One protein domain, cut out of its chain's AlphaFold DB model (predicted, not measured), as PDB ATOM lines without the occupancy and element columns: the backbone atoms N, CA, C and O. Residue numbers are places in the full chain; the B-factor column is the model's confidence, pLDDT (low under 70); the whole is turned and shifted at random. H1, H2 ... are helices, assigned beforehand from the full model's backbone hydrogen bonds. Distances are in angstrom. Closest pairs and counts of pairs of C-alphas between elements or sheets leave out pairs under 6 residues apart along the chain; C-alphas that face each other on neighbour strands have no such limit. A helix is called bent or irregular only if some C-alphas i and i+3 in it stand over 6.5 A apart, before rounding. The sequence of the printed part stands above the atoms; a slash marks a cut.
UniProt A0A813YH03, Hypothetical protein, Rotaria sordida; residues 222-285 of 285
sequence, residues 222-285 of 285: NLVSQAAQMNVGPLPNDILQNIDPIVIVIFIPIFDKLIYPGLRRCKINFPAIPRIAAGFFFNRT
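This is residues 222 to 285 of the 285 residues of the protein "Hypothetical protein" of Rotaria sordida (UniProt A0A813YH03). One long, kinked helix, H2, makes the length of an open bracket, with the short helix H1 folded in at its first end and H3 folding back from its other end at a distance. The space between H2 and H3 is open, and H3 touches no helix. The printed part has 64 residues with three named helices, in the order H1, H2, H3, and no named strand: the class is all helix. The whole is extended, a rod with a radius of gyration of the C-alphas of 16.6 A and spans of 47 by 23 by 14 A.

H1, residues 222 to 227, touches H2, residues 237 to 265, with the C-alphas of Ala 227 and Asn 237 closest at 5.4 A. H2 touches H1 with residues 237 to 240 alone. The two run opposite ways at a steep tilt of 69.8 degrees, only just short of about perpendicular. H3, residues 272 to 282, is apart from both H1 and H2. Every O i to N i+4 pair is within hydrogen-bond range in H1 and H3, and 16 of 25 are in H2.

H1 begins at C-alpha 222, (179.227, 141.778, 23.281), and is 8.6 A long. H2 runs 42.4 A from C-alpha 237 at (172.397, 149.888, 20.246) to C-alpha 265. It has a kink of 47 degrees near residue 253 and is only just irregular: C-alphas 257 and 260 are 6.8 A apart. H3 is 15.7 A long and ends at C-alpha 282, (176.864, 128.140, 10.612).

The C-alphas farthest apart, those of Pro 234 and Lys 267, are 48.2 A apart. Residues 271 to 285, of which 272 to 282 belong to H3, stand free. The printed part has no cut, and both links are short. Mean pLDDT of the printed part is 82.9; residues 283 to 285 are under 70.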
ATOM      1  N   ASN A 222     178.050 141.277  23.991       87.38
ATOM      2  CA  ASN A 222     179.227 141.778  23.281       87.38
ATOM      3  C   ASN A 222     178.858 142.580  22.029       87.38
ATOM      4  O   ASN A 222     179.440 143.637  21.799       87.38
ATOM      5  N   LEU A 223     177.879 142.115  21.245       85.69
ATOM      6  CA  LEU A 223     177.464 142.808  20.021       85.69
ATOM      7  C   LEU A 223     176.762 144.138  20.312       85.69
ATOM      8  O   LEU A 223     176.952 145.098  19.571       85.69
ATOM      9  N   VAL A 224     176.033 144.234  21.426       85.94
ATOM     10  CA  VAL A 224     175.458 145.503  21.900       85.94
ATOM     11  C   VAL A 224     176.570 146.484  22.283       85.94
ATOM     12  O   VAL A 224     176.560 147.635  21.848       85.94
ATOM     13  N   SER A 225     177.567 146.024  23.046       86.50
ATOM     14  CA  SER A 225     178.730 146.842  23.417       86.50
ATOM     15  C   SER A 225     179.540 147.293  22.198       86.50
ATOM     16  O   SER A 225     180.020 148.424  22.161       86.50
ATOM     17  N   GLN A 226     179.671 146.438  21.181       87.75
ATOM     18  CA  GLN A 226     180.317 146.790  19.917       87.75
ATOM     19  C   GLN A 226     179.504 147.839  19.150       87.75
ATOM     20  O   GLN A 226     180.069 148.826  18.685       87.75
ATOM     21  N   ALA A 227     178.181 147.671  19.067       86.00
ATOM     22  CA  ALA A 227     177.290 148.631  18.422       86.00
ATOM     23  C   ALA A 227     177.370 150.019  19.066       86.00
ATOM     24  O   ALA A 227     177.344 151.018  18.355       86.00
ATOM     25  N   ALA A 228     177.570 150.084  20.388       83.69
ATOM     26  CA  ALA A 228     177.771 151.341  21.107       83.69
ATOM     27  C   ALA A 228     179.018 152.127  20.660       83.69
ATOM     28  O   ALA A 228     179.071 153.339  20.851       83.69
ATOM     29  N   GLN A 229     180.014 151.457  20.071       87.44
ATOM     30  CA  GLN A 229     181.225 152.081  19.524       87.44
ATOM     31  C   GLN A 229     181.143 152.320  18.007       87.44
ATOM     32  O   GLN A 229     182.032 152.945  17.431       87.44
ATOM     33  N   MET A 230     180.096 151.824  17.344       87.25
ATOM     34  CA  MET A 230     179.873 151.991  15.909       87.25
ATOM     35  C   MET A 230     178.990 153.213  15.630       87.25
ATOM     36  O   MET A 230     178.194 153.643  16.461       87.25
ATOM     37  N   ASN A 231     179.080 153.763  14.417       83.88
ATOM     38  CA  ASN A 231     178.157 154.812  13.989       83.88
ATOM     39  C   ASN A 231     176.789 154.206  13.620       83.88
ATOM     40  O   ASN A 231     176.531 153.889  12.461       83.88
ATOM     41  N   VAL A 232     175.924 154.033  14.621       77.50
ATOM     42  CA  VAL A 232     174.553 153.500  14.478       77.50
ATOM     43  C   VAL A 232     173.506 154.577  14.140       77.50
ATOM     44  O   VAL A 232     172.314 154.283  14.011       77.50
ATOM     45  N   GLY A 233     173.929 155.836  13.984       83.06
ATOM     46  CA  GLY A 233     173.040 156.963  13.706       83.06
ATOM     47  C   GLY A 233     171.951 157.139  14.783       83.06
ATOM     48  O   GLY A 233     172.248 157.082  15.981       83.06
ATOM     49  N   PRO A 234     170.676 157.365  14.407       81.31
ATOM     50  CA  PRO A 234     169.604 157.581  15.377       81.31
ATOM     51  C   PRO A 234     169.177 156.298  16.109       81.31
ATOM     52  O   PRO A 234     168.496 156.384  17.126       81.31
ATOM     53  N   LEU A 235     169.593 155.108  15.676       83.38
ATOM     54  CA  LEU A 235     169.074 153.853  16.224       83.38
ATOM     55  C   LEU A 235     169.658 153.517  17.614       83.38
ATOM     56  O   LEU A 235     170.801 153.882  17.904       83.38
ATOM     57  N   PRO A 236     168.898 152.869  18.518       80.62
ATOM     58  CA  PRO A 236     169.437 152.314  19.763       80.62
ATOM     59  C   PRO A 236     170.406 151.151  19.508       80.62
ATOM     60  O   PRO A 236     170.206 150.379  18.574       80.62
ATOM     61  N   ASN A 237     171.405 150.971  20.375       80.25
ATOM     62  CA  ASN A 237     172.397 149.888  20.246       80.25
ATOM     63  C   ASN A 237     171.750 148.498  20.365       80.25
ATOM     64  O   ASN A 237     172.095 147.569  19.637       80.25
ATOM     65  N   ASP A 238     170.741 148.385  21.229       80.69
ATOM     66  CA  ASP A 238     169.981 147.158  21.462       80.69
ATOM     67  C   ASP A 238     169.034 146.789  20.319       80.69
ATOM     68  O   ASP A 238     168.452 145.704  20.327       80.69
ATOM     69  N   ILE A 239     168.887 147.648  19.298       78.81
ATOM     70  CA  ILE A 239     168.024 147.336  18.157       78.81
ATOM     71  C   ILE A 239     168.499 146.087  17.413       78.81
ATOM     72  O   ILE A 239     167.669 145.384  16.835       78.81
ATOM     73  N   LEU A 240     169.802 145.784  17.476       79.62
ATOM     74  CA  LEU A 240     170.386 144.586  16.879       79.62
ATOM     75  C   LEU A 240     169.704 143.317  17.388       79.62
ATOM     76  O   LEU A 240     169.488 142.406  16.596       79.62
ATOM     77  N   GLN A 241     169.252 143.293  18.647       83.00
ATOM     78  CA  GLN A 241     168.551 142.144  19.221       83.00
ATOM     79  C   GLN A 241     167.236 141.809  18.491       83.00
ATOM     80  O   GLN A 241     166.797 140.662  18.497       83.00
ATOM     81  N   ASN A 242     166.629 142.780  17.799       84.69
ATOM     82  CA  ASN A 242     165.409 142.570  17.015       84.69
ATOM     83  C   ASN A 242     165.660 141.897  15.664       84.69
ATOM     84  O   ASN A 242     164.707 141.436  15.037       84.69
ATOM     85  N   ILE A 243     166.911 141.821  15.200       84.75
ATOM     86  CA  ILE A 243     167.224 141.124  13.950       84.75
ATOM     87  C   ILE A 243     166.880 139.635  14.085       84.75
ATOM     88  O   ILE A 243     166.354 139.066  13.136       84.75
ATOM     89  N   ASP A 244     167.077 139.025  15.260       87.00
ATOM     90  CA  ASP A 244     166.755 137.611  15.503       87.00
ATOM     91  C   ASP A 244     165.278 137.261  15.209       87.00
ATOM     92  O   ASP A 244     165.029 136.478  14.286       87.00
ATOM     93  N   PRO A 245     164.269 137.877  15.860       86.88
ATOM     94  CA  PRO A 245     162.874 137.564  15.560       86.88
ATOM     95  C   PRO A 245     162.454 137.943  14.135       86.88
ATOM     96  O   PRO A 245     161.631 137.247  13.541       86.88
ATOM     97  N   ILE A 246     163.033 138.998  13.545       87.81
ATOM     98  CA  ILE A 246     162.783 139.364  12.139       87.81
ATOM     99  C   ILE A 246     163.274 138.252  11.206       87.81
ATOM    100  O   ILE A 246     162.538 137.805  10.323       87.81
ATOM    101  N   VAL A 247     164.503 137.774  11.418       88.69
ATOM    102  CA  VAL A 247     165.095 136.669  10.661       88.69
ATOM    103  C   VAL A 247     164.246 135.419  10.835       88.69
ATOM    104  O   VAL A 247     163.885 134.805   9.839       88.69
ATOM    105  N   ILE A 248     163.839 135.067  12.052       88.31
ATOM    106  CA  ILE A 248     162.992 133.896  12.306       88.31
ATOM    107  C   ILE A 248     161.664 133.980  11.534       88.31
ATOM    108  O   ILE A 248     161.290 133.030  10.840       88.31
ATOM    109  N   VAL A 249     160.968 135.116  11.608       87.44
ATOM    110  CA  VAL A 249     159.686 135.349  10.919       87.44
ATOM    111  C   VAL A 249     159.812 135.210   9.400       87.44
ATOM    112  O   VAL A 249     158.908 134.675   8.755       87.44
ATOM    113  N   ILE A 250     160.931 135.654   8.825       88.94
ATOM    114  CA  ILE A 250     161.199 135.566   7.385       88.94
ATOM    115  C   ILE A 250     161.658 134.158   6.990       88.94
ATOM    116  O   ILE A 250     161.179 133.597   6.005       88.94
ATOM    117  N   PHE A 251     162.578 133.563   7.744       88.50
ATOM    118  CA  PHE A 251     163.225 132.313   7.364       88.50
ATOM    119  C   PHE A 251     162.351 131.090   7.612       88.50
ATOM    120  O   PHE A 251     162.414 130.168   6.808       88.50
ATOM    121  N   ILE A 252     161.496 131.057   8.638       86.75
ATOM    122  CA  ILE A 252     160.586 129.917   8.854       86.75
ATOM    123  C   ILE A 252     159.747 129.585   7.614       86.75
ATOM    124  O   ILE A 252     159.823 128.445   7.149       86.75
ATOM    125  N   PRO A 253     158.985 130.523   7.015       85.56
ATOM    126  CA  PRO A 253     158.199 130.202   5.830       85.56
ATOM    127  C   PRO A 253     159.077 129.833   4.629       85.56
ATOM    128  O   PRO A 253     158.663 128.993   3.832       85.56
ATOM    129  N   ILE A 254     160.285 130.397   4.504       90.00
ATOM    130  CA  ILE A 254     161.249 130.010   3.460       90.00
ATOM    131  C   ILE A 254     161.699 128.559   3.673       90.00
ATOM    132  O   ILE A 254     161.653 127.752   2.741       90.00
ATOM    133  N   PHE A 255     162.080 128.183   4.891       86.88
ATOM    134  CA  PHE A 255     162.496 126.821   5.200       86.88
ATOM    135  C   PHE A 255     161.356 125.821   4.986       86.88
ATOM    136  O   PHE A 255     161.550 124.806   4.312       86.88
ATOM    137  N   ASP A 256     160.157 126.131   5.472       84.31
ATOM    138  CA  ASP A 256     159.008 125.227   5.415       84.31
ATOM    139  C   ASP A 256     158.402 125.090   4.014       84.31
ATOM    140  O   ASP A 256     157.994 123.989   3.635       84.31
ATOM    141  N   LYS A 257     158.345 126.173   3.226       85.44
ATOM    142  CA  LYS A 257     157.694 126.164   1.903       85.44
ATOM    143  C   LYS A 257     158.658 125.979   0.737       85.44
ATOM    144  O   LYS A 257     158.239 125.449  -0.291       85.44
ATOM    145  N   LEU A 258     159.915 126.401   0.869       89.00
ATOM    146  CA  LEU A 258     160.881 126.387  -0.231       89.00
ATOM    147  C   LEU A 258     162.002 125.372   0.005       89.00
ATOM    148  O   LEU A 258     162.152 124.441  -0.786       89.00
ATOM    149  N   ILE A 259     162.756 125.502   1.101       87.19
ATOM    150  CA  ILE A 259     163.993 124.728   1.304       87.19
ATOM    151  C   ILE A 259     163.690 123.257   1.590       87.19
ATOM    152  O   ILE A 259     164.187 122.386   0.879       87.19
ATOM    153  N   TYR A 260     162.859 122.940   2.590       85.38
ATOM    154  CA  TYR A 260     162.564 121.543   2.920       85.38
ATOM    155  C   TYR A 260     161.814 120.813   1.798       85.38
ATOM    156  O   TYR A 260     162.196 119.679   1.492       85.38
ATOM    157  N   PRO A 261     160.799 121.402   1.135       85.38
ATOM    158  CA  PRO A 261     160.193 120.780  -0.039       85.38
ATOM    159  C   PRO A 261     161.183 120.625  -1.200       85.38
ATOM    160  O   PRO A 261     161.155 119.595  -1.870       85.38
ATOM    161  N   GLY A 262     162.090 121.586  -1.407       88.19
ATOM    162  CA  GLY A 262     163.166 121.500  -2.397       88.19
ATOM    163  C   GLY A 262     164.129 120.342  -2.127       88.19
ATOM    164  O   GLY A 262     164.341 119.502  -2.996       88.19
ATOM    165  N   LEU A 263     164.628 120.214  -0.895       86.75
ATOM    166  CA  LEU A 263     165.476 119.092  -0.472       86.75
ATOM    167  C   LEU A 263     164.766 117.743  -0.643       86.75
ATOM    168  O   LEU A 263     165.366 116.786  -1.132       86.75
ATOM    169  N   ARG A 264     163.465 117.681  -0.323       86.25
ATOM    170  CA  ARG A 264     162.639 116.484  -0.547       86.25
ATOM    171  C   ARG A 264     162.498 116.146  -2.033       86.25
ATOM    172  O   ARG A 264     162.574 114.970  -2.374       86.25
ATOM    173  N   ARG A 265     162.340 117.141  -2.918       88.06
ATOM    174  CA  ARG A 265     162.341 116.931  -4.383       88.06
ATOM    175  C   ARG A 265     163.684 116.386  -4.872       88.06
ATOM    176  O   ARG A 265     163.698 115.503  -5.721       88.06
ATOM    177  N   CYS A 266     164.787 116.821  -4.267       88.50
ATOM    178  CA  CYS A 266     166.128 116.290  -4.523       88.50
ATOM    179  C   CYS A 266     166.409 114.937  -3.836       88.50
ATOM    180  O   CYS A 266     167.546 114.475  -3.858       88.50
ATOM    181  N   LYS A 267     165.405 114.293  -3.215       87.94
ATOM    182  CA  LYS A 267     165.522 113.034  -2.448       87.94
ATOM    183  C   LYS A 267     166.501 113.089  -1.263       87.94
ATOM    184  O   LYS A 267     166.883 112.049  -0.732       87.94
ATOM    185  N   ILE A 268     166.859 114.283  -0.792       84.38
ATOM    186  CA  ILE A 268     167.680 114.467   0.406       84.38
ATOM    187  C   ILE A 268     166.738 114.523   1.607       84.38
ATOM    188  O   ILE A 268     166.041 115.515   1.836       84.38
ATOM    189  N   ASN A 269     166.702 113.445   2.390       77.56
ATOM    190  CA  ASN A 269     166.015 113.479   3.672       77.56
ATOM    191  C   ASN A 269     166.908 114.210   4.678       77.56
ATOM    192  O   ASN A 269     168.011 113.754   4.972       77.56
ATOM    193  N   PHE A 270     166.437 115.341   5.199       79.00
ATOM    194  CA  PHE A 270     167.174 116.148   6.169       79.00
ATOM    195  C   PHE A 270     166.522 116.012   7.556       79.00
ATOM    196  O   PHE A 270     165.649 116.822   7.896       79.00
ATOM    197  N   PRO A 271     166.853 114.958   8.333       78.00
ATOM    198  CA  PRO A 271     166.272 114.712   9.652       78.00
ATOM    199  C   PRO A 271     166.813 115.681  10.716       78.00
ATOM    200  O   PRO A 271     167.665 116.525  10.445       78.00
ATOM    201  N   ALA A 272     166.305 115.576  11.947       76.56
ATOM    202  CA  ALA A 272     166.588 116.532  13.021       76.56
ATOM    203  C   ALA A 272     168.081 116.649  13.393       76.56
ATOM    204  O   ALA A 272     168.567 117.756  13.598       76.56
ATOM    205  N   ILE A 273     168.829 115.540  13.442       80.00
ATOM    206  CA  ILE A 273     170.244 115.556  13.860       80.00
ATOM    207  C   ILE A 273     171.132 116.329  12.858       80.00
ATOM    208  O   ILE A 273     171.837 117.239  13.291       80.00
ATOM    209  N   PRO A 274     171.073 116.073  11.533       82.56
ATOM    210  CA  PRO A 274     171.774 116.890  10.539       82.56
ATOM    211  C   PRO A 274     171.390 118.374  10.544       82.56
ATOM    212  O   PRO A 274     172.251 119.211  10.296       82.56
ATOM    213  N   ARG A 275     170.134 118.723  10.866       83.06
ATOM    214  CA  ARG A 275     169.719 120.133  11.026       83.06
ATOM    215  C   ARG A 275     170.449 120.809  12.176       83.06
ATOM    216  O   ARG A 275     170.951 121.914  12.009       83.06
ATOM    217  N   ILE A 276     170.525 120.130  13.322       82.94
ATOM    218  CA  ILE A 276     171.261 120.619  14.492       82.94
ATOM    219  C   ILE A 276     172.742 120.786  14.127       82.94
ATOM    220  O   ILE A 276     173.310 121.847  14.372       82.94
ATOM    221  N   ALA A 277     173.348 119.788  13.477       82.88
ATOM    222  CA  ALA A 277     174.746 119.843  13.050       82.88
ATOM    223  C   ALA A 277     175.030 121.001  12.073       82.88
ATOM    224  O   ALA A 277     176.010 121.720  12.252       82.88
ATOM    225  N   ALA A 278     174.157 121.226  11.085       83.62
ATOM    226  CA  ALA A 278     174.271 122.360  10.171       83.62
ATOM    227  C   ALA A 278     174.147 123.704  10.907       83.62
ATOM    228  O   ALA A 278     174.926 124.614  10.644       83.62
ATOM    229  N   GLY A 279     173.233 123.815  11.878       82.06
ATOM    230  CA  GLY A 279     173.117 125.005  12.724       82.06
ATOM    231  C   GLY A 279     174.404 125.308  13.499       82.06
ATOM    232  O   GLY A 279     174.862 126.446  13.506       82.06
ATOM    233  N   PHE A 280     175.040 124.288  14.083       80.56
ATOM    234  CA  PHE A 280     176.347 124.447  14.733       80.56
ATOM    235  C   PHE A 280     177.463 124.832  13.755       80.56
ATOM    236  O   PHE A 280     178.360 125.581  14.133       80.56
ATOM    237  N   PHE A 281     177.417 124.342  12.515       81.44
ATOM    238  CA  PHE A 281     178.387 124.712  11.485       81.44
ATOM    239  C   PHE A 281     178.290 126.198  11.119       81.44
ATOM    240  O   PHE A 281     179.312 126.877  11.090       81.44
ATOM    241  N   PHE A 282     177.076 126.719  10.913       77.00
ATOM    242  CA  PHE A 282     176.864 128.140  10.612       77.00
ATOM    243  C   PHE A 282     177.163 129.066  11.796       77.00
ATOM    244  O   PHE A 282     177.581 130.192  11.586       77.00
ATOM    245  N   ASN A 283     177.000 128.599  13.036       67.44
ATOM    246  CA  ASN A 283     177.320 129.385  14.235       67.44
ATOM    247  C   ASN A 283     178.840 129.489  14.510       67.44
ATOM    248  O   ASN A 283     179.263 130.138  15.461       67.44
ATOM    249  N   ARG A 284     179.683 128.792  13.735       52.69
ATOM    250  CA  ARG A 284     181.147 128.810  13.900       52.69
ATOM    251  C   ARG A 284     181.828 129.956  13.133       52.69
ATOM    252  O   ARG A 284     182.989 130.242  13.423       52.69
ATOM    253  N   THR A 285     181.147 130.557  12.160       42.53
ATOM    254  CA  THR A 285     181.627 131.690  11.348       42.53
ATOM    255  C   THR A 285     181.033 132.991  11.841       42.53
ATOM    256  O   THR A 285     181.804 133.961  11.970       42.53
TER     257      THR A 285